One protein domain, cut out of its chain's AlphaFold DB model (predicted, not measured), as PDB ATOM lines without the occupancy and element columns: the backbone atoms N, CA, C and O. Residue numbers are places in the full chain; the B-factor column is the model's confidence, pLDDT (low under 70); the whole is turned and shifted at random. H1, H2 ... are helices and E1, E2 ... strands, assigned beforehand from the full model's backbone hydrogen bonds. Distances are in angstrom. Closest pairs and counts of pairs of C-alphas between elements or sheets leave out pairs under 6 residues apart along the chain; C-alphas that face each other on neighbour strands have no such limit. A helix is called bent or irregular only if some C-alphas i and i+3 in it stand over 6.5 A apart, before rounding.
ATOM      1  N   ARG A 165     -22.098 -14.747  37.250       50.09
ATOM      2  CA  ARG A 165     -21.069 -14.612  36.209       50.09
ATOM      3  C   ARG A 165     -20.654 -13.147  36.129       50.09
ATOM      4  O   ARG A 165     -21.512 -12.275  36.097       50.09
ATOM      5  N   TYR A 166     -19.349 -12.891  36.076       48.38
ATOM      6  CA  TYR A 166     -18.853 -11.613  35.574       48.38
ATOM      7  C   TYR A 166     -19.118 -11.604  34.073       48.38
ATOM      8  O   TYR A 166     -18.488 -12.373  33.348       48.38
ATOM      9  N   ASP A 167     -20.091 -10.810  33.632       49.62
ATOM     10  CA  ASP A 167     -20.237 -10.547  32.207       49.62
ATOM     11  C   ASP A 167     -19.072  -9.660  31.758       49.62
ATOM     12  O   ASP A 167     -18.739  -8.677  32.426       49.62
ATOM     13  N   THR A 168     -18.398 -10.065  30.686       47.00
ATOM     14  CA  THR A 168     -17.312  -9.295  30.067       47.00
ATOM     15  C   THR A 168     -17.831  -8.377  28.963       47.00
ATOM     16  O   THR A 168     -17.071  -7.538  28.487       47.00
ATOM     17  N   ASP A 169     -19.096  -8.530  28.550       49.97
ATOM     18  CA  ASP A 169     -19.768  -7.626  27.616       49.97
ATOM     19  C   ASP A 169     -20.523  -6.538  28.397       49.97
ATOM     20  O   ASP A 169     -21.369  -6.833  29.238       49.97
ATOM     21  N   SER A 170     -20.224  -5.263  28.131       53.84
ATOM     22  CA  SER A 170     -20.890  -4.126  28.783       53.84
ATOM     23  C   SER A 170     -22.344  -3.932  28.334       53.84
ATOM     24  O   SER A 170     -23.090  -3.194  28.974       53.84
ATOM     25  N   ARG A 171     -22.775  -4.583  27.244       56.66
ATOM     26  CA  ARG A 171     -24.130  -4.419  26.691       56.66
ATOM     27  C   ARG A 171     -25.167  -5.318  27.351       56.66
ATOM     28  O   ARG A 171     -26.315  -4.900  27.511       56.66
ATOM     29  N   GLN A 172     -24.788  -6.538  27.730       66.69
ATOM     30  CA  GLN A 172     -25.675  -7.487  28.397       66.69
ATOM     31  C   GLN A 172     -25.353  -7.531  29.888       66.69
ATOM     32  O   GLN A 172     -24.277  -7.939  30.300       66.69
ATOM     33  N   THR A 173     -26.311  -7.126  30.718       78.00
ATOM     34  CA  THR A 173     -26.155  -7.155  32.171       78.00
ATOM     35  C   THR A 173     -27.143  -8.138  32.777       78.00
ATOM     36  O   THR A 173     -28.234  -7.779  33.218       78.00
ATOM     37  N   GLY A 174     -26.753  -9.412  32.820       84.50
ATOM     38  CA  GLY A 174     -27.529 -10.450  33.490       84.50
ATOM     39  C   GLY A 174     -28.897 -10.699  32.845       84.50
ATOM     40  O   GLY A 174     -29.008 -11.557  31.967       84.50
ATOM     41  N   HIS A 175     -29.935 -10.023  33.340       87.69
ATOM     42  CA  HIS A 175     -31.327 -10.144  32.900       87.69
ATOM     43  C   HIS A 175     -31.819  -9.016  31.981       87.69
ATOM     44  O   HIS A 175     -32.888  -9.172  31.405       87.69
ATOM     45  N   PHE A 176     -31.060  -7.933  31.809       89.94
ATOM     46  CA  PHE A 176     -31.438  -6.796  30.962       89.94
ATOM     47  C   PHE A 176     -30.246  -6.289  30.136       89.94
ATOM     48  O   PHE A 176     -29.109  -6.735  30.314       89.94
ATOM     49  N   SER A 177     -30.504  -5.366  29.211       91.12
ATOM     50  CA  SER A 177     -29.488  -4.746  28.355       91.12
ATOM     51  C   SER A 177     -29.695  -3.244  28.240       91.12
ATOM     52  O   SER A 177     -30.835  -2.771  28.265       91.12
ATOM     53  N   PHE A 178     -28.595  -2.525  28.042       93.62
ATOM     54  CA  PHE A 178     -28.604  -1.094  27.766       93.62
ATOM     55  C   PHE A 178     -28.532  -0.822  26.258       93.62
ATOM     56  O   PHE A 178     -27.860  -1.528  25.505       93.62
ATOM     57  N   THR A 179     -29.208   0.231  25.815       94.94
ATOM     58  CA  THR A 179     -29.018   0.852  24.505       94.94
ATOM     59  C   THR A 179     -27.681   1.587  24.461       94.94
ATOM     60  O   THR A 179     -27.103   1.941  25.487       94.94
ATOM     61  N   GLU A 180     -27.187   1.893  23.262       95.06
ATOM     62  CA  GLU A 180     -25.942   2.660  23.129       95.06
ATOM     63  C   GLU A 180     -26.027   4.058  23.752       95.06
ATOM     64  O   GLU A 180     -25.025   4.580  24.234       95.06
ATOM     65  N   GLN A 181     -27.215   4.669  23.740       96.12
ATOM     66  CA  GLN A 181     -27.432   5.966  24.370       96.12
ATOM     67  C   GLN A 181     -27.343   5.859  25.893       96.12
ATOM     68  O   GLN A 181     -26.648   6.658  26.512       96.12
ATOM     69  N   GLU A 182     -27.964   4.836  26.479       96.94
ATOM     70  CA  GLU A 182     -27.887   4.574  27.920       96.94
ATOM     71  C   GLU A 182     -26.458   4.275  28.365       96.94
ATOM     72  O   GLU A 182     -26.031   4.787  29.392       96.94
ATOM     73  N   ILE A 183     -25.682   3.519  27.583       96.00
ATOM     74  CA  ILE A 183     -24.264   3.276  27.892       96.00
ATOM     75  C   ILE A 183     -23.497   4.601  27.951       96.00
ATOM     76  O   ILE A 183     -22.825   4.877  28.940       96.00
ATOM     77  N   ARG A 184     -23.661   5.478  26.949       96.44
ATOM     78  CA  ARG A 184     -23.016   6.803  26.953       96.44
ATOM     79  C   ARG A 184     -23.426   7.646  28.162       96.44
ATOM     80  O   ARG A 184     -22.582   8.282  28.784       96.44
ATOM     81  N   GLU A 185     -24.714   7.665  28.497       96.25
ATOM     82  CA  GLU A 185     -25.230   8.410  29.651       96.25
ATOM     83  C   GLU A 185     -24.720   7.850  30.981       96.25
ATOM     84  O   GLU A 185     -24.393   8.606  31.900       96.25
ATOM     85  N   GLY A 186     -24.623   6.528  31.080       95.56
ATOM     86  CA  GLY A 186     -24.116   5.833  32.249       95.56
ATOM     87  C   GLY A 186     -22.615   6.029  32.444       95.56
ATOM     88  O   GLY A 186     -22.174   6.299  33.561       95.56
ATOM     89  N   ASP A 187     -21.831   5.993  31.369       95.69
ATOM     90  CA  ASP A 187     -20.391   6.255  31.418       95.69
ATOM     91  C   ASP A 187     -20.095   7.680  31.904       95.69
ATOM     92  O   ASP A 187     -19.203   7.879  32.727       95.69
ATOM     93  N   ILE A 188     -20.921   8.661  31.517       96.31
ATOM     94  CA  ILE A 188     -20.851  10.030  32.054       96.31
ATOM     95  C   ILE A 188     -21.112  10.053  33.571       96.31
ATOM     96  O   ILE A 188     -20.522  10.868  34.289       96.31
ATOM     97  N   ILE A 189     -21.999   9.194  34.092       96.12
ATOM     98  CA  ILE A 189     -22.213   9.072  35.543       96.12
ATOM     99  C   ILE A 189     -20.945   8.530  36.211       96.12
ATOM    100  O   ILE A 189     -20.486   9.123  37.190       96.12
ATOM    101  N   LEU A 190     -20.352   7.455  35.681       95.44
ATOM    102  CA  LEU A 190     -19.132   6.859  36.241       95.44
ATOM    103  C   LEU A 190     -17.948   7.841  36.207       95.44
ATOM    104  O   LEU A 190     -17.254   7.998  37.214       95.44
ATOM    105  N   GLU A 191     -17.776   8.577  35.105       95.25
ATOM    106  CA  GLU A 191     -16.748   9.613  34.952       95.25
ATOM    107  C   GLU A 191     -16.903  10.719  36.007       95.25
ATOM    108  O   GLU A 191     -15.943  11.075  36.695       95.25
ATOM    109  N   LYS A 192     -18.130  11.221  36.210       94.56
ATOM    110  CA  LYS A 192     -18.421  12.246  37.228       94.56
ATOM    111  C   LYS A 192     -18.143  11.757  38.647       94.56
ATOM    112  O   LYS A 192     -17.676  12.540  39.472       94.56
ATOM    113  N   LEU A 193     -18.408  10.481  38.922       93.56
ATOM    114  CA  LEU A 193     -18.082   9.823  40.194       93.56
ATOM    115  C   LEU A 193     -16.591   9.455  40.301       93.56
ATOM    116  O   LEU A 193     -16.121   9.061  41.372       93.56
ATOM    117  N   LYS A 194     -15.830   9.610  39.209       94.12
ATOM    118  CA  LYS A 194     -14.417   9.239  39.077       94.12
ATOM    119  C   LYS A 194     -14.183   7.755  39.384       94.12
ATOM    120  O   LYS A 194     -13.195   7.410  40.029       94.12
ATOM    121  N   ILE A 195     -15.103   6.886  38.984       93.25
ATOM    122  CA  ILE A 195     -15.016   5.433  39.179       93.25
ATOM    123  C   ILE A 195     -14.959   4.724  37.826       93.25
ATOM    124  O   ILE A 195     -15.475   5.226  36.834       93.25
ATOM    125  N   GLU A 196     -14.353   3.543  37.798       92.38
ATOM    126  CA  GLU A 196     -14.263   2.705  36.599       92.38
ATOM    127  C   GLU A 196     -15.129   1.456  36.763       92.38
ATOM    128  O   GLU A 196     -15.229   0.907  37.863       92.38
ATOM    129  N   SER A 197     -15.734   0.976  35.676       91.81
ATOM    130  CA  SER A 197     -16.520  -0.262  35.682       91.81
ATOM    131  C   SER A 197     -15.710  -1.433  36.261       91.81
ATOM    132  O   SER A 197     -14.557  -1.657  35.901       91.81
ATOM    133  N   GLY A 198     -16.292  -2.164  37.212       89.50
ATOM    134  CA  GLY A 198     -15.646  -3.260  37.937       89.50
ATOM    135  C   GLY A 198     -14.584  -2.837  38.964       89.50
ATOM    136  O   GLY A 198     -14.079  -3.699  39.685       89.50
ATOM    137  N   GLY A 199     -14.261  -1.543  39.072       92.00
ATOM    138  CA  GLY A 199     -13.257  -0.978  39.985       92.00
ATOM    139  C   GLY A 199     -13.807  -0.487  41.330       92.00
ATOM    140  O   GLY A 199     -13.074   0.108  42.123       92.00
ATOM    141  N   TYR A 200     -15.096  -0.703  41.605       96.62
ATOM    142  CA  TYR A 200     -15.744  -0.230  42.828       96.62
ATOM    143  C   TYR A 200     -16.763  -1.211  43.404       96.62
ATOM    144  O   TYR A 200     -17.256  -2.116  42.731       96.62
ATOM    145  N   VAL A 201     -17.089  -0.993  44.673       97.25
ATOM    146  CA  VAL A 201     -18.097  -1.719  45.443       97.25
ATOM    147  C   VAL A 201     -19.247  -0.773  45.751       97.25
ATOM    148  O   VAL A 201     -19.026   0.342  46.225       97.25
ATOM    149  N   CYS A 202     -20.477  -1.216  45.510       97.62
ATOM    150  CA  CYS A 202     -21.642  -0.466  45.958       97.62
ATOM    151  C   CYS A 202     -21.943  -0.792  47.420       97.62
ATOM    152  O   CYS A 202     -22.181  -1.954  47.755       97.62
ATOM    153  N   LEU A 203     -21.969   0.239  48.259       96.81
ATOM    154  CA  LEU A 203     -22.335   0.175  49.666       96.81
ATOM    155  C   LEU A 203     -23.776   0.627  49.866       96.81
ATOM    156  O   LEU A 203     -24.198   1.636  49.299       96.81
ATOM    157  N   PHE A 204     -24.518  -0.078  50.712       94.69
ATOM    158  CA  PHE A 204     -25.872   0.318  51.075       94.69
ATOM    159  C   PHE A 204     -26.131   0.162  52.573       94.69
ATOM    160  O   PHE A 204     -26.084  -0.945  53.108       94.69
ATOM    161  N   ALA A 205     -26.476   1.283  53.199       92.25
ATOM    162  CA  ALA A 205     -27.015   1.355  54.547       92.25
ATOM    163  C   ALA A 205     -28.471   1.827  54.451       92.25
ATOM    164  O   ALA A 205     -28.748   2.871  53.849       92.25
ATOM    165  N   ARG A 206     -29.407   1.037  54.976       86.88
ATOM    166  CA  ARG A 206     -30.834   1.357  54.961       86.88
ATOM    167  C   ARG A 206     -31.112   2.490  55.946       86.88
ATOM    168  O   ARG A 206     -30.709   2.412  57.100       86.88
ATOM    169  N   ASP A 207     -31.855   3.494  55.492       87.56
ATOM    170  CA  ASP A 207     -32.165   4.695  56.269       87.56
ATOM    171  C   ASP A 207     -33.684   4.890  56.408       87.56
ATOM    172  O   ASP A 207     -34.433   4.795  55.426       87.56
ATOM    173  N   ALA A 208     -34.137   5.194  57.627       83.00
ATOM    174  CA  ALA A 208     -35.536   5.469  57.947       83.00
ATOM    175  C   ALA A 208     -36.107   6.644  57.141       83.00
ATOM    176  O   ALA A 208     -37.307   6.662  56.849       83.00
ATOM    177  N   ALA A 209     -35.266   7.613  56.757       83.94
ATOM    178  CA  ALA A 209     -35.669   8.786  55.988       83.94
ATOM    179  C   ALA A 209     -36.360   8.408  54.667       83.94
ATOM    180  O   ALA A 209     -37.303   9.091  54.259       83.94
ATOM    181  N   TYR A 210     -35.987   7.276  54.059       81.12
ATOM    182  CA  TYR A 210     -36.657   6.775  52.865       81.12
ATOM    183  C   TYR A 210     -38.119   6.436  53.127       81.12
ATOM    184  O   TYR A 210     -38.978   6.805  52.337       81.12
ATOM    185  N   TYR A 211     -38.423   5.723  54.210       71.50
ATOM    186  CA  TYR A 211     -39.794   5.312  54.493       71.50
ATOM    187  C   TYR A 211     -40.618   6.470  55.053       71.50
ATOM    188  O   TYR A 211     -41.777   6.611  54.672       71.50
ATOM    189  N   ASN A 212     -40.003   7.350  55.850       73.38
ATOM    190  CA  ASN A 212     -40.638   8.544  56.417       73.38
ATOM    191  C   ASN A 212     -41.297   9.451  55.363       73.38
ATOM    192  O   ASN A 212     -42.295  10.090  55.671       73.38
ATOM    193  N   GLN A 213     -40.814   9.461  54.112       71.94
ATOM    194  CA  GLN A 213     -41.422  10.254  53.032       71.94
ATOM    195  C   GLN A 213     -42.809   9.750  52.581       71.94
ATOM    196  O   GLN A 213     -43.508  10.456  51.858       71.94
ATOM    197  N   PHE A 214     -43.183   8.516  52.937       64.38
ATOM    198  CA  PHE A 214     -44.446   7.892  52.533       64.38
ATOM    199  C   PHE A 214     -45.509   7.910  53.638       64.38
ATOM    200  O   PHE A 214     -46.632   7.485  53.380       64.38
ATOM    201  N   TYR A 215     -45.176   8.365  54.852       62.47
ATOM    202  CA  TYR A 215     -46.125   8.429  55.963       62.47
ATOM    203  C   TYR A 215     -46.861   9.768  55.977       62.47
ATOM    204  O   TYR A 215     -46.229  10.821  56.022       62.47
ATOM    205  N   ASP A 216     -48.193   9.709  55.987       57.22
ATOM    206  CA  ASP A 216     -49.062  10.799  56.427       57.22
ATOM    207  C   ASP A 216     -49.705  10.460  57.787       57.22
ATOM    208  O   ASP A 216     -49.543   9.357  58.327       57.22
ATOM    209  N   ASP A 217     -50.453  11.413  58.346       55.38
ATOM    210  CA  ASP A 217     -51.133  11.272  59.641       55.38
ATOM    211  C   ASP A 217     -52.213  10.163  59.661       55.38
ATOM    212  O   ASP A 217     -52.752   9.852  60.724       55.38
ATOM    213  N   GLN A 218     -52.540   9.536  58.520       54.91
ATOM    214  CA  GLN A 218     -53.547   8.471  58.417       54.91
ATOM    215  C   GLN A 218     -52.973   7.062  58.629       54.91
ATOM    216  O   GLN A 218     -53.698   6.065  58.526       54.91
ATOM    217  N   PHE A 219     -51.684   6.934  58.948       56.28
ATOM    218  CA  PHE A 219     -51.090   5.634  59.235       56.28
ATOM    219  C   PHE A 219     -51.655   5.017  60.520       56.28
ATOM    220  O   PHE A 219     -51.310   5.406  61.631       56.28
ATOM    221  N   LEU A 220     -52.494   3.989  60.350       58.47
ATOM    222  CA  LEU A 220     -53.036   3.161  61.431       58.47
ATOM    223  C   LEU A 220     -51.930   2.760  62.428       58.47
ATOM    224  O   LEU A 220     -50.890   2.241  62.014       58.47
ATOM    225  N   ASP A 221     -52.191   2.892  63.734       58.62
ATOM    226  CA  ASP A 221     -51.236   2.620  64.832       58.62
ATOM    227  C   ASP A 221     -50.451   1.302  64.683       58.62
ATOM    228  O   ASP A 221     -49.266   1.211  65.010       58.62
ATOM    229  N   LYS A 222     -51.081   0.258  64.126       56.22
ATOM    230  CA  LYS A 222     -50.438  -1.047  63.884       56.22
ATOM    231  C   LYS A 222     -49.350  -1.005  62.805       56.22
ATOM    232  O   LYS A 222     -48.352  -1.716  62.925       56.22
ATOM    233  N   ALA A 223     -49.538  -0.215  61.747       59.66
ATOM    234  CA  ALA A 223     -48.561  -0.058  60.670       59.66
ATOM    235  C   ALA A 223     -47.373   0.804  61.121       59.66
ATOM    236  O   ALA A 223     -46.232   0.501  60.768       59.66
ATOM    237  N   LYS A 224     -47.632   1.806  61.970       64.06
ATOM    238  CA  LYS A 224     -46.599   2.624  62.611       64.06
ATOM    239  C   LYS A 224     -45.689   1.786  63.515       64.06
ATOM    240  O   LYS A 224     -44.479   1.794  63.322       64.06
ATOM    241  N   TRP A 225     -46.257   0.968  64.406       60.97
ATOM    242  CA  TRP A 225     -45.472   0.103  65.301       60.97
ATOM    243  C   TRP A 225     -44.615  -0.931  64.553       60.97
ATOM    244  O   TRP A 225     -43.442  -1.131  64.869       60.97
ATOM    245  N   ALA A 226     -45.175  -1.572  63.521       63.66
ATOM    246  CA  ALA A 226     -44.419  -2.504  62.686       63.66
ATOM    247  C   ALA A 226     -43.256  -1.813  61.952       63.66
ATOM    248  O   ALA A 226     -42.191  -2.414  61.789       63.66
ATOM    249  N   ASN A 227     -43.440  -0.556  61.537       64.25
ATOM    250  CA  ASN A 227     -42.380   0.234  60.927       64.25
ATOM    251  C   ASN A 227     -41.310   0.661  61.938       64.25
ATOM    252  O   ASN A 227     -40.129   0.497  61.668       64.25
ATOM    253  N   GLU A 228     -41.692   1.139  63.123       68.75
ATOM    254  CA  GLU A 228     -40.739   1.503  64.181       68.75
ATOM    255  C   GLU A 228     -39.857   0.315  64.592       68.75
ATOM    256  O   GLU A 228     -38.660   0.474  64.831       68.75
ATOM    257  N   LEU A 229     -40.422  -0.896  64.622       67.94
ATOM    258  CA  LEU A 229     -39.640  -2.117  64.788       67.94
ATOM    259  C   LEU A 229     -38.711  -2.363  63.594       67.94
ATOM    260  O   LEU A 229     -37.529  -2.619  63.799       67.94
ATOM    261  N   MET A 230     -39.214  -2.281  62.359       66.56
ATOM    262  CA  MET A 230     -38.388  -2.440  61.153       66.56
ATOM    263  C   MET A 230     -37.195  -1.483  61.145       66.56
ATOM    264  O   MET A 230     -36.081  -1.940  60.909       66.56
ATOM    265  N   VAL A 231     -37.415  -0.206  61.459       69.62
ATOM    266  CA  VAL A 231     -36.372   0.820  61.587       69.62
ATOM    267  C   VAL A 231     -35.326   0.387  62.613       69.62
ATOM    268  O   VAL A 231     -34.144   0.317  62.303       69.62
ATOM    269  N   ARG A 232     -35.749  -0.020  63.818       69.69
ATOM    270  CA  ARG A 232     -34.817  -0.446  64.880       69.69
ATOM    271  C   ARG A 232     -33.990  -1.688  64.534       69.69
ATOM    272  O   ARG A 232     -32.904  -1.838  65.083       69.69
ATOM    273  N   TYR A 233     -34.510  -2.595  63.707       70.06
ATOM    274  CA  TYR A 233     -33.856  -3.879  63.416       70.06
ATOM    275  C   TYR A 233     -33.142  -3.947  62.064       70.06
ATOM    276  O   TYR A 233     -32.312  -4.836  61.892       70.06
ATOM    277  N   CYS A 234     -33.499  -3.101  61.097       73.50
ATOM    278  CA  CYS A 234     -33.007  -3.211  59.719       73.50
ATOM    279  C   CYS A 234     -32.197  -2.006  59.255       73.50
ATOM    280  O   CYS A 234     -31.465  -2.146  58.276       73.50
ATOM    281  N   ASP A 235     -32.362  -0.845  59.887       82.81
ATOM    282  CA  ASP A 235     -31.638   0.351  59.477       82.81
ATOM    283  C   ASP A 235     -30.213   0.307  60.035       82.81
ATOM    284  O   ASP A 235     -29.951  -0.277  61.095       82.81
ATOM    285  N   SER A 236     -29.277   0.887  59.293       86.88
ATOM    286  CA  SER A 236     -27.872   0.947  59.680       86.88
ATOM    287  C   SER A 236     -27.277   2.309  59.351       86.88
ATOM    288  O   SER A 236     -27.816   3.079  58.555       86.88
ATOM    289  N   ASP A 237     -26.153   2.612  59.991       89.81
ATOM    290  CA  ASP A 237     -25.390   3.817  59.698       89.81
ATOM    291  C   ASP A 237     -24.380   3.534  58.583       89.81
ATOM    292  O   ASP A 237     -23.599   2.581  58.665       89.81
ATOM    293  N   ILE A 238     -24.346   4.386  57.558       92.62
ATOM    294  CA  ILE A 238     -23.345   4.297  56.494       92.62
ATOM    295  C   ILE A 238     -21.917   4.441  57.037       92.62
ATOM    296  O   ILE A 238     -20.991   3.843  56.486       92.62
ATOM    297  N   GLU A 239     -21.725   5.159  58.147       91.81
ATOM    298  CA  GLU A 239     -20.418   5.286  58.793       91.81
ATOM    299  C   GLU A 239     -19.898   3.949  59.335       91.81
ATOM    300  O   GLU A 239     -18.685   3.737  59.394       91.81
ATOM    301  N   SER A 240     -20.780   2.985  59.620       92.06
ATOM    302  CA  SER A 240     -20.368   1.634  60.027       92.06
ATOM    303  C   SER A 240     -19.567   0.899  58.940       92.06
ATOM    304  O   SER A 240     -18.782  -0.001  59.246       92.06
ATOM    305  N   PHE A 241     -19.682   1.326  57.678       93.88
ATOM    306  CA  PHE A 241     -18.918   0.776  56.560       93.88
ATOM    307  C   PHE A 241     -17.545   1.438  56.368       93.88
ATOM    308  O   PHE A 241     -16.787   0.982  55.514       93.88
ATOM    309  N   GLN A 242     -17.167   2.456  57.155       94.19
ATOM    310  CA  GLN A 242     -15.896   3.183  56.989       94.19
ATOM    311  C   GLN A 242     -14.664   2.274  57.049       94.19
ATOM    312  O   GLN A 242     -13.771   2.376  56.211       94.19
ATOM    313  N   SER A 243     -14.634   1.324  57.988       94.38
ATOM    314  CA  SER A 243     -13.513   0.374  58.094       94.38
ATOM    315  C   SER A 243     -13.414  -0.536  56.863       94.38
ATOM    316  O   SER A 243     -12.320  -0.782  56.354       94.38
ATOM    317  N   ALA A 244     -14.557  -0.998  56.343       95.12
ATOM    318  CA  ALA A 244     -14.598  -1.785  55.113       95.12
ATOM    319  C   ALA A 244     -14.178  -0.941  53.899       95.12
ATOM    320  O   ALA A 244     -13.410  -1.411  53.063       95.12
ATOM    321  N   ALA A 245     -14.623   0.314  53.826       96.50
ATOM    322  CA  ALA A 245     -14.255   1.234  52.760       96.50
ATOM    323  C   ALA A 245     -12.758   1.560  52.762       96.50
ATOM    324  O   ALA A 245     -12.137   1.524  51.704       96.50
ATOM    325  N   ALA A 246     -12.155   1.785  53.932       96.75
ATOM    326  CA  ALA A 246     -10.715   1.995  54.064       96.75
ATOM    327  C   ALA A 246      -9.906   0.774  53.589       96.75
ATOM    328  O   ALA A 246      -8.919   0.925  52.868       96.75
ATOM    329  N   TYR A 247     -10.345  -0.441  53.933       97.06
ATOM    330  CA  TYR A 247      -9.713  -1.681  53.471       97.06
ATOM    331  C   TYR A 247      -9.847  -1.896  51.954       97.06
ATOM    332  O   TYR A 247      -8.891  -2.266  51.272       97.06
ATOM    333  N   LEU A 248     -11.036  -1.654  51.396       95.81
ATOM    334  CA  LEU A 248     -11.260  -1.756  49.953       95.81
ATOM    335  C   LEU A 248     -10.422  -0.715  49.200       95.81
ATOM    336  O   LEU A 248      -9.802  -1.044  48.190       95.81
ATOM    337  N   HIS A 249     -10.322   0.496  49.751       95.62
ATOM    338  CA  HIS A 249      -9.494   1.568  49.219       95.62
ATOM    339  C   HIS A 249      -8.005   1.217  49.206       95.62
ATOM    340  O   HIS A 249      -7.354   1.402  48.179       95.62
ATOM    341  N   SER A 250      -7.466   0.647  50.292       96.31
ATOM    342  CA  SER A 250      -6.066   0.191  50.326       96.31
ATOM    343  C   SER A 250      -5.786  -0.959  49.351       96.31
ATOM    344  O   SER A 250      -4.647  -1.151  48.933       96.31
ATOM    345  N   SER A 251      -6.833  -1.674  48.933       93.62
ATOM    346  CA  SER A 251      -6.784  -2.721  47.906       93.62
ATOM    347  C   SER A 251      -7.007  -2.192  46.479       93.62
ATOM    348  O   SER A 251      -7.145  -2.983  45.547       93.62
ATOM    349  N   GLY A 252      -7.074  -0.868  46.289       92.75
ATOM    350  CA  GLY A 252      -7.261  -0.228  44.983       92.75
ATOM    351  C   GLY A 252      -8.710  -0.173  44.485       92.75
ATOM    352  O   GLY A 252      -8.933   0.172  43.329       92.75
ATOM    353  N   MET A 253      -9.700  -0.494  45.325       93.06
ATOM    354  CA  MET A 253     -11.122  -0.406  44.975       93.06
ATOM    355  C   MET A 253     -11.775   0.819  45.607       93.06
ATOM    356  O   MET A 253     -11.516   1.163  46.757       93.06
ATOM    357  N   ARG A 254     -12.683   1.466  44.876       95.38
ATOM    358  CA  ARG A 254     -13.507   2.548  45.436       95.38
ATOM    359  C   ARG A 254     -14.793   2.003  46.047       95.38
ATOM    360  O   ARG A 254     -15.274   0.944  45.656       95.38
ATOM    361  N   CYS A 255     -15.376   2.755  46.968       97.56
ATOM    362  CA  CYS A 255     -16.714   2.487  47.481       97.56
ATOM    363  C   CYS A 255     -17.673   3.571  47.004       97.56
ATOM    364  O   CYS A 255     -17.308   4.744  46.976       97.56
ATOM    365  N   VAL A 256     -18.895   3.185  46.655       97.25
ATOM    366  CA  VAL A 256     -19.956   4.105  46.234       97.25
ATOM    367  C   VAL A 256     -21.170   3.873  47.113       97.25
ATOM    368  O   VAL A 256     -21.697   2.764  47.148       97.25
ATOM    369  N   ARG A 257     -21.614   4.899  47.838       96.19
ATOM    370  CA  ARG A 257     -22.850   4.843  48.621       96.19
ATOM    371  C   ARG A 257     -24.053   4.906  47.686       96.19
ATOM    372  O   ARG A 257     -24.162   5.835  46.894       96.19
ATOM    373  N   MET A 258     -24.965   3.954  47.843       95.25
ATOM    374  CA  MET A 258     -26.212   3.846  47.087       95.25
ATOM    375  C   MET A 258     -27.434   4.071  47.991       95.25
ATOM    376  O   MET A 258     -27.324   4.021  49.218       95.25
ATOM    377  N   GLY A 259     -28.608   4.301  47.395       90.81
ATOM    378  CA  GLY A 259     -29.875   4.505  48.106       90.81
ATOM    379  C   GLY A 259     -30.641   5.747  47.644       90.81
ATOM    380  O   GLY A 259     -30.188   6.489  46.783       90.81
ATOM    381  N   GLU A 260     -31.815   5.975  48.231       88.75
ATOM    382  CA  GLU A 260     -32.638   7.173  48.025       88.75
ATOM    383  C   GLU A 260     -33.049   7.729  49.391       88.75
ATOM    384  O   GLU A 260     -33.344   6.948  50.292       88.75
ATOM    385  N   ALA A 261     -33.106   9.062  49.517       82.31
ATOM    386  CA  ALA A 261     -33.601   9.772  50.701       82.31
ATOM    387  C   ALA A 261     -32.925   9.318  52.006       82.31
ATOM    388  O   ALA A 261     -33.519   8.642  52.841       82.31
ATOM    389  N   VAL A 262     -31.666   9.720  52.169       84.44
ATOM    390  CA  VAL A 262     -30.844   9.411  53.342       84.44
ATOM    391  C   VAL A 262     -30.716  10.612  54.279       84.44
ATOM    392  O   VAL A 262     -30.732  11.764  53.839       84.44
ATOM    393  N   SER A 263     -30.565  10.341  55.572       83.38
ATOM    394  CA  SER A 263     -30.404  11.351  56.619       83.38
ATOM    395  C   SER A 263     -28.992  11.949  56.639       83.38
ATOM    396  O   SER A 263     -28.832  13.168  56.696       83.38
ATOM    397  N   SER A 264     -27.959  11.106  56.532       84.12
ATOM    398  CA  SER A 264     -26.560  11.551  56.533       84.12
ATOM    399  C   SER A 264     -26.171  12.221  55.211       84.12
ATOM    400  O   SER A 264     -26.316  11.621  54.140       84.12
ATOM    401  N   ARG A 265     -25.638  13.447  55.303       84.12
ATOM    402  CA  ARG A 265     -25.150  14.286  54.185       84.12
ATOM    403  C   ARG A 265     -23.681  14.708  54.334       84.12
ATOM    404  O   ARG A 265     -23.218  15.585  53.611       84.12
ATOM    405  N   GLY A 266     -22.984  14.156  55.325       80.81
ATOM    406  CA  GLY A 266     -21.583  14.476  55.586       80.81
ATOM    407  C   GLY A 266     -20.644  13.850  54.556       80.81
ATOM    408  O   GLY A 266     -20.990  12.876  53.891       80.81
ATOM    409  N   THR A 267     -19.433  14.394  54.452       86.44
ATOM    410  CA  THR A 267     -18.366  13.780  53.656       86.44
ATOM    411  C   THR A 267     -17.963  12.448  54.275       86.44
ATOM    412  O   THR A 267     -17.569  12.393  55.439       86.44
ATOM    413  N   LEU A 268     -18.002  11.384  53.480       89.38
ATOM    414  CA  LEU A 268     -17.578  10.053  53.896       89.38
ATOM    415  C   LEU A 268     -16.164   9.786  53.376       89.38
ATOM    416  O   LEU A 268     -15.917   9.805  52.170       89.38
ATOM    417  N   ALA A 269     -15.221   9.511  54.276       91.38
ATOM    418  CA  ALA A 269     -13.887   9.089  53.861       91.38
ATOM    419  C   ALA A 269     -13.980   7.799  53.028       91.38
ATOM    420  O   ALA A 269     -14.783   6.919  53.323       91.38
ATOM    421  N   HIS A 270     -13.182   7.700  51.962       92.62
ATOM    422  CA  HIS A 270     -13.086   6.519  51.087       92.62
ATOM    423  C   HIS A 270     -14.389   6.061  50.392       92.62
ATOM    424  O   HIS A 270     -14.382   5.030  49.716       92.62
ATOM    425  N   ILE A 271     -15.485   6.820  50.502       95.94
ATOM    426  CA  ILE A 271     -16.792   6.494  49.922       95.94
ATOM    427  C   ILE A 271     -17.264   7.674  49.069       95.94
ATOM    428  O   ILE A 271     -17.377   8.798  49.546       95.94
ATOM    429  N   VAL A 272     -17.569   7.411  47.801       95.25
ATOM    430  CA  VAL A 272     -18.205   8.371  46.894       95.25
ATOM    431  C   VAL A 272     -19.705   8.413  47.194       95.25
ATOM    432  O   VAL A 272     -20.368   7.374  47.147       95.25
ATOM    433  N   ASP A 273     -20.258   9.592  47.491       94.06
ATOM    434  CA  ASP A 273     -21.678   9.749  47.836       94.06
ATOM    435  C   ASP A 273     -22.553   9.983  46.592       94.06
ATOM    436  O   ASP A 273     -23.026  11.084  46.312       94.06
ATOM    437  N   TYR A 274     -22.784   8.913  45.824       95.25
ATOM    438  CA  TYR A 274     -23.688   8.956  44.671       95.25
ATOM    439  C   TYR A 274     -25.115   9.367  45.073       95.25
ATOM    440  O   TYR A 274     -25.738  10.176  44.378       95.25
ATOM    441  N   THR A 275     -25.602   8.854  46.209       93.81
ATOM    442  CA  THR A 275     -26.950   9.096  46.737       93.81
ATOM    443  C   THR A 275     -27.282  10.580  46.889       93.81
ATOM    444  O   THR A 275     -28.346  11.012  46.445       93.81
ATOM    445  N   ASN A 276     -26.399  11.363  47.514       90.25
ATOM    446  CA  ASN A 276     -26.660  12.781  47.774       90.25
ATOM    447  C   ASN A 276     -26.297  13.703  46.599       90.25
ATOM    448  O   ASN A 276     -26.798  14.825  46.537       90.25
ATOM    449  N   GLU A 277     -25.442  13.264  45.673       87.62
ATOM    450  CA  GLU A 277     -24.897  14.152  44.640       87.62
ATOM    451  C   GLU A 277     -25.524  13.972  43.254       87.62
ATOM    452  O   GLU A 277     -25.782  14.952  42.552       87.62
ATOM    453  N   ARG A 278     -25.696  12.725  42.803       85.56
ATOM    454  CA  ARG A 278     -25.923  12.403  41.379       85.56
ATOM    455  C   ARG A 278     -27.028  11.377  41.153       85.56
ATOM    456  O   ARG A 278     -27.173  10.879  40.035       85.56
ATOM    457  N   ARG A 279     -27.790  11.048  42.196       94.00
ATOM    458  CA  ARG A 279     -28.766   9.965  42.152       94.00
ATOM    459  C   ARG A 279     -29.851  10.191  41.101       94.00
ATOM    460  O   ARG A 279     -30.452  11.259  41.016       94.00
ATOM    461  N   SER A 280     -30.141   9.145  40.336       95.69
ATOM    462  CA  SER A 280     -31.224   9.081  39.354       95.69
ATOM    463  C   SER A 280     -31.735   7.646  39.245       95.69
ATOM    464  O   SER A 280     -31.009   6.704  39.551       95.69
ATOM    465  N   ALA A 281     -32.978   7.455  38.791       95.69
ATOM    466  CA  ALA A 281     -33.545   6.112  38.645       95.69
ATOM    467  C   ALA A 281     -32.710   5.229  37.697       95.69
ATOM    468  O   ALA A 281     -32.453   4.067  38.008       95.69
ATOM    469  N   PHE A 282     -32.243   5.806  36.584       97.12
ATOM    470  CA  PHE A 282     -31.317   5.165  35.650       97.12
ATOM    471  C   PHE A 282     -29.961   4.860  36.298       97.12
ATOM    472  O   PHE A 282     -29.472   3.735  36.221       97.12
ATOM    473  N   GLY A 283     -29.368   5.845  36.978       96.50
ATOM    474  CA  GLY A 283     -28.052   5.686  37.583       96.50
ATOM    475  C   GLY A 283     -28.031   4.664  38.720       96.50
ATOM    476  O   GLY A 283     -27.021   3.983  38.859       96.50
ATOM    477  N   ASP A 284     -29.132   4.478  39.463       95.81
ATOM    478  CA  ASP A 284     -29.247   3.389  40.440       95.81
ATOM    479  C   ASP A 284     -28.938   2.055  39.744       95.81
ATOM    480  O   ASP A 284     -28.055   1.309  40.165       95.81
ATOM    481  N   VAL A 285     -29.607   1.787  38.619       95.81
ATOM    482  CA  VAL A 285     -29.424   0.552  37.847       95.81
ATOM    483  C   VAL A 285     -28.035   0.496  37.214       95.81
ATOM    484  O   VAL A 285     -27.340  -0.512  37.368       95.81
ATOM    485  N   TYR A 286     -27.597   1.572  36.552       96.38
ATOM    486  CA  TYR A 286     -26.320   1.599  35.838       96.38
ATOM    487  C   TYR A 286     -25.124   1.418  36.781       96.38
ATOM    488  O   TYR A 286     -24.288   0.541  36.561       96.38
ATOM    489  N   VAL A 287     -25.071   2.167  37.883       96.25
ATOM    490  CA  VAL A 287     -23.969   2.092  38.849       96.25
ATOM    491  C   VAL A 287     -23.941   0.725  39.540       96.25
ATOM    492  O   VAL A 287     -22.863   0.159  39.703       96.25
ATOM    493  N   PHE A 288     -25.079   0.110  39.881       93.88
ATOM    494  CA  PHE A 288     -25.053  -1.268  40.402       93.88
ATOM    495  C   PHE A 288     -24.593  -2.289  39.359       93.88
ATOM    496  O   PHE A 288     -23.800  -3.179  39.674       93.88
ATOM    497  N   SER A 289     -25.071  -2.163  38.121       93.69
ATOM    498  CA  SER A 289     -24.768  -3.101  37.034       93.69
ATOM    499  C   SER A 289     -23.293  -3.129  36.621       93.69
ATOM    500  O   SER A 289     -22.830  -4.133  36.084       93.69
ATOM    501  N   HIS A 290     -22.532  -2.086  36.947       94.44
ATOM    502  CA  HIS A 290     -21.100  -1.988  36.661       94.44
ATOM    503  C   HIS A 290     -20.221  -2.155  37.910       94.44
ATOM    504  O   HIS A 290     -18.997  -2.144  37.810       94.44
ATOM    505  N   ALA A 291     -20.808  -2.385  39.088       95.00
ATOM    506  CA  ALA A 291     -20.043  -2.639  40.304       95.00
ATOM    507  C   ALA A 291     -19.343  -4.010  40.277       95.00
ATOM    508  O   ALA A 291     -19.780  -4.958  39.612       95.00
ATOM    509  N   LYS A 292     -18.273  -4.136  41.068       93.75
ATOM    510  CA  LYS A 292     -17.596  -5.406  41.367       93.75
ATOM    511  C   LYS A 292     -18.530  -6.345  42.134       93.75
ATOM    512  O   LYS A 292     -18.681  -7.510  41.775       93.75
ATOM    513  N   PHE A 293     -19.144  -5.825  43.194       92.31
ATOM    514  CA  PHE A 293     -20.148  -6.498  44.013       92.31
ATOM    515  C   PHE A 293     -20.928  -5.478  44.855       92.31
ATOM    516  O   PHE A 293     -20.554  -4.306  44.954       92.31
ATOM    517  N   PHE A 294     -22.016  -5.944  45.459       93.44
ATOM    518  CA  PHE A 294     -22.826  -5.212  46.431       93.44
ATOM    519  C   PHE A 294     -22.451  -5.609  47.860       93.44
ATOM    520  O   PHE A 294     -22.317  -6.800  48.140       93.44
ATOM    521  N   LEU A 295     -22.359  -4.636  48.764       94.38
ATOM    522  CA  LEU A 295     -22.206  -4.848  50.200       94.38
ATOM    523  C   LEU A 295     -23.203  -3.970  50.965       94.38
ATOM    524  O   LEU A 295     -23.146  -2.747  50.865       94.38
ATOM    525  N   GLY A 296     -24.103  -4.563  51.745       91.69
ATOM    526  CA  GLY A 296     -25.044  -3.757  52.519       91.69
ATOM    527  C   GLY A 296     -26.190  -4.515  53.167       91.69
ATOM    528  O   GLY A 296     -26.216  -5.746  53.196       91.69
ATOM    529  N   ASP A 297     -27.157  -3.759  53.672       86.94
ATOM    530  CA  ASP A 297     -28.325  -4.309  54.360       86.94
ATOM    531  C   ASP A 297     -29.288  -5.051  53.412       86.94
ATOM    532  O   ASP A 297     -29.417  -4.692  52.232       86.94
ATOM    533  N   PRO A 298     -30.042  -6.055  53.907       79.38
ATOM    534  CA  PRO A 298     -31.061  -6.754  53.132       79.38
ATOM    535  C   PRO A 298     -32.297  -5.862  52.908       79.38
ATOM    536  O   PRO A 298     -33.290  -5.937  53.630       79.38
ATOM    537  N   SER A 299     -32.249  -5.026  51.872       81.81
ATOM    538  CA  SER A 299     -33.352  -4.159  51.435       81.81
ATOM    539  C   SER A 299     -33.650  -4.338  49.950       81.81
ATOM    540  O   SER A 299     -32.804  -4.814  49.203       81.81
ATOM    541  N   GLY A 300     -34.828  -3.906  49.491       82.44
ATOM    542  CA  GLY A 300     -35.287  -4.094  48.110       82.44
ATOM    543  C   GLY A 300     -34.306  -3.622  47.029       82.44
ATOM    544  O   GLY A 300     -34.384  -4.104  45.910       82.44
ATOM    545  N   ILE A 301     -33.354  -2.744  47.356       89.12
ATOM    546  CA  ILE A 301     -32.293  -2.283  46.451       89.12
ATOM    547  C   ILE A 301     -31.384  -3.407  45.932       89.12
ATOM    548  O   ILE A 301     -30.808  -3.264  44.855       89.12
ATOM    549  N   PHE A 302     -31.303  -4.551  46.629       86.81
ATOM    550  CA  PHE A 302     -30.520  -5.706  46.170       86.81
ATOM    551  C   PHE A 302     -31.004  -6.251  44.819       86.81
ATOM    552  O   PHE A 302     -30.275  -6.989  44.159       86.81
ATOM    553  N   VAL A 303     -32.220  -5.909  44.378       88.69
ATOM    554  CA  VAL A 303     -32.720  -6.363  43.076       88.69
ATOM    555  C   VAL A 303     -31.855  -5.886  41.918       88.69
ATOM    556  O   VAL A 303     -31.756  -6.596  40.929       88.69
ATOM    557  N   PHE A 304     -31.191  -4.734  42.024       93.06
ATOM    558  CA  PHE A 304     -30.329  -4.244  40.950       93.06
ATOM    559  C   PHE A 304     -29.091  -5.129  40.744       93.06
ATOM    560  O   PHE A 304     -28.935  -5.650  39.637       93.06
ATOM    561  N   PRO A 305     -28.246  -5.394  41.765       90.12
ATOM    562  CA  PRO A 305     -27.152  -6.347  41.609       90.12
ATOM    563  C   PRO A 305     -27.651  -7.765  41.298       90.12
ATOM    564  O   PRO A 305     -26.992  -8.471  40.541       90.12
ATOM    565  N   LEU A 306     -28.824  -8.175  41.795       86.12
ATOM    566  CA  LEU A 306     -29.426  -9.471  41.463       86.12
ATOM    567  C   LEU A 306     -29.776  -9.597  39.973       86.12
ATOM    568  O   LEU A 306     -29.341 -10.544  39.321       86.12
ATOM    569  N   LEU A 307     -30.511  -8.630  39.419       88.75
ATOM    570  CA  LEU A 307     -30.867  -8.591  37.998       88.75
ATOM    571  C   LEU A 307     -29.620  -8.494  37.111       88.75
ATOM    572  O   LEU A 307     -29.558  -9.125  36.058       88.75
ATOM    573  N   ALA A 308     -28.599  -7.779  37.584       90.12
ATOM    574  CA  ALA A 308     -27.300  -7.666  36.935       90.12
ATOM    575  C   ALA A 308     -26.376  -8.888  37.140       90.12
ATOM    576  O   ALA A 308     -25.259  -8.902  36.625       90.12
ATOM    577  N   LYS A 309     -26.806  -9.902  37.909       85.88
ATOM    578  CA  LYS A 309     -26.023 -11.093  38.295       85.88
ATOM    579  C   LYS A 309     -24.676 -10.781  38.959       85.88
ATOM    580  O   LYS A 309     -23.711 -11.538  38.825       85.88
ATOM    581  N   LYS A 310     -24.612  -9.694  39.726       86.00
ATOM    582  CA  LYS A 310     -23.438  -9.310  40.515       86.00
ATOM    583  C   LYS A 310     -23.393 -10.044  41.854       86.00
ATOM    584  O   LYS A 310     -24.445 -10.293  42.447       86.00
ATOM    585  N   PRO A 311     -22.192 -10.368  42.366       87.50
ATOM    586  CA  PRO A 311     -22.053 -10.889  43.719       87.50
ATOM    587  C   PRO A 311     -22.631  -9.913  44.754       87.50
ATOM    588  O   PRO A 311     -22.533  -8.694  44.603       87.50
ATOM    589  N   MET A 312     -23.215 -10.459  45.819       87.44
ATOM    590  CA  MET A 312     -23.817  -9.694  46.912       87.44
ATOM    591  C   MET A 312     -23.317 -10.229  48.253       87.44
ATOM    592  O   MET A 312     -23.323 -11.437  48.488       87.44
ATOM    593  N   ALA A 313     -22.913  -9.323  49.135       88.25
ATOM    594  CA  ALA A 313     -22.589  -9.583  50.526       88.25
ATOM    595  C   ALA A 313     -23.580  -8.808  51.402       88.25
ATOM    596  O   ALA A 313     -23.691  -7.590  51.295       88.25
ATOM    597  N   PHE A 314     -24.309  -9.520  52.258       85.88
ATOM    598  CA  PHE A 314     -25.285  -8.896  53.146       85.88
ATOM    599  C   PHE A 314     -24.729  -8.745  54.559       85.88
ATOM    600  O   PHE A 314     -24.188  -9.695  55.127       85.88
ATOM    601  N   THR A 315     -24.916  -7.562  55.132       84.62
ATOM    602  CA  THR A 315     -24.685  -7.257  56.548       84.62
ATOM    603  C   THR A 315     -26.020  -7.074  57.258       84.62
ATOM    604  O   THR A 315     -27.063  -7.033  56.614       84.62
ATOM    605  N   ASN A 316     -26.011  -7.016  58.592       77.38
ATOM    606  CA  ASN A 316     -27.216  -6.755  59.390       77.38
ATOM    607  C   ASN A 316     -28.400  -7.706  59.080       77.38
ATOM    608  O   ASN A 316     -29.574  -7.331  59.088       77.38
ATOM    609  N   VAL A 317     -28.096  -8.971  58.767       72.44
ATOM    610  CA  VAL A 317     -29.116  -9.977  58.449       72.44
ATOM    611  C   VAL A 317     -29.741 -10.486  59.746       72.44
ATOM    612  O   VAL A 317     -29.219 -11.394  60.393       72.44
ATOM    613  N   SER A 318     -30.876  -9.906  60.137       63.25
ATOM    614  CA  SER A 318     -31.617 -10.355  61.318       63.25
ATOM    615  C   SER A 318     -32.294 -11.714  61.095       63.25
ATOM    616  O   SER A 318     -33.031 -11.936  60.129       63.25
ATOM    617  N   SER A 319     -32.089 -12.635  62.041       52.12
ATOM    618  CA  SER A 319     -32.668 -13.983  62.034       52.12
ATOM    619  C   SER A 319     -34.185 -14.015  62.232       52.12
ATOM    620  O   SER A 319     -34.826 -15.005  61.869       52.12
ATOM    621  N   PHE A 320     -34.786 -12.928  62.721       43.31
ATOM    622  CA  PHE A 320     -36.238 -12.820  62.882       43.31
ATOM    623  C   PHE A 320     -36.981 -12.862  61.540       43.31
ATOM    624  O   PHE A 320     -38.049 -13.462  61.446       43.31
ATOM    625  N   PHE A 321     -36.382 -12.327  60.472       40.34
ATOM    626  CA  PHE A 321     -36.931 -12.402  59.112       40.34
ATOM    627  C   PHE A 321     -36.581 -13.711  58.390       40.34
ATOM    628  O   PHE A 321     -37.137 -14.012  57.336       40.34
ATOM    629  N   LEU A 322     -35.700 -14.530  58.978       38.00
ATOM    630  CA  LEU A 322     -35.354 -15.867  58.494       38.00
ATOM    631  C   LEU A 322     -36.319 -16.955  59.027       38.00
ATOM    632  O   LEU A 322     -36.343 -18.072  58.507       38.00
TER     633      LEU A 322
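Overview. This is residues 165 to 322 of the 331 residues of an uncharacterized protein of Selenomonas flueggei ATCC 43531 (UniProt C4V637). A twisted sheet of five parallel strands stands between H4, packed on one face, and H7, packed on the other, with H6 packing on H7 and H1 crossing H6. H2 and H3 lie beyond one end of the sheet, where residues 216 to 223 stick out, and the short H8 lies away from the sheet. The 158 printed residues have eight named helices and five named strands, along the chain H1 E1 H2 H3 H4 E2 E3 H5 H6 E4 H7 E5 H8; the sheet's order is E3 E2 E1 E4 E5, and the class is mixed, helices and strands. The whole is compact, with a radius of gyration of the C-alphas of 16.3 A and spans of 49 by 34 by 31 A.

Along the chain. Find C-alpha 180 at (-25.942, 2.660, 23.129); from there H1 runs 20.1 A to residue 193. E1, residues 200 to 204, covers 13.1 A. H2 is residues 208 to 212; H3, 221 to 234, measures 19.8 A. H4, 238 to 250, measures 18.8 A and is irregular: C-alphas 240 and 243 are 7.2 A apart. Next come E2, 254 to 257, E3, 271 to 273, H5, 274 to 277, H6, 281 to 289, E4, 293 to 296, H7, 300 to 307, E5, 312 to 314, and H8, 319 to 322, ending at C-alpha 322 at (-35.354, -15.867, 58.494).

Arrangement. Begin at the sheet, where E1 and E2 are parallel neighbours and N 203 and O 256 are within hydrogen-bond range at 2.8 A. Look also for N 272 and O 255, 2.8 A, in E3 and E2; N 295 and O 202, 2.9 A, in E4 and E1; and N 313 and O 294, 2.8 A, in E4 and E5. H4 is over E2 and E1 at a height over the sheet of 8.4 A, its closest C-alphas to E2 being Ala 245 and Cys 255, 6.0 A. H7 is over E4 on the opposite face, at a height of 9.6 A; E4, H7, E5 form a strand-helix-strand unit, two parallel neighbour strands with a helix between, its crossover right-handed. H6 touches H7, closest at C-alphas Phe 288 and Pro 305, 5.6 A, and H1, closest at Gly 186 and Tyr 286, 6.0 A. H5 and H6 only graze the sheet. Every O i to N i+4 pair is within range in H1, H2 and H3, against 6 of 9 in H4, 4 of 5 in H6 and 2 of 4 in H7; H5 and H8 are too short for one.

Size, cuts and confidence. The C-alphas of Thr 168 and Asp 221 are the two farthest apart, 50.0 A. The printed part has no cut, and E2 to E3 is the one long link. Confidence is under 70 at residues 165 to 172, 214 to 232 and 318 to 322.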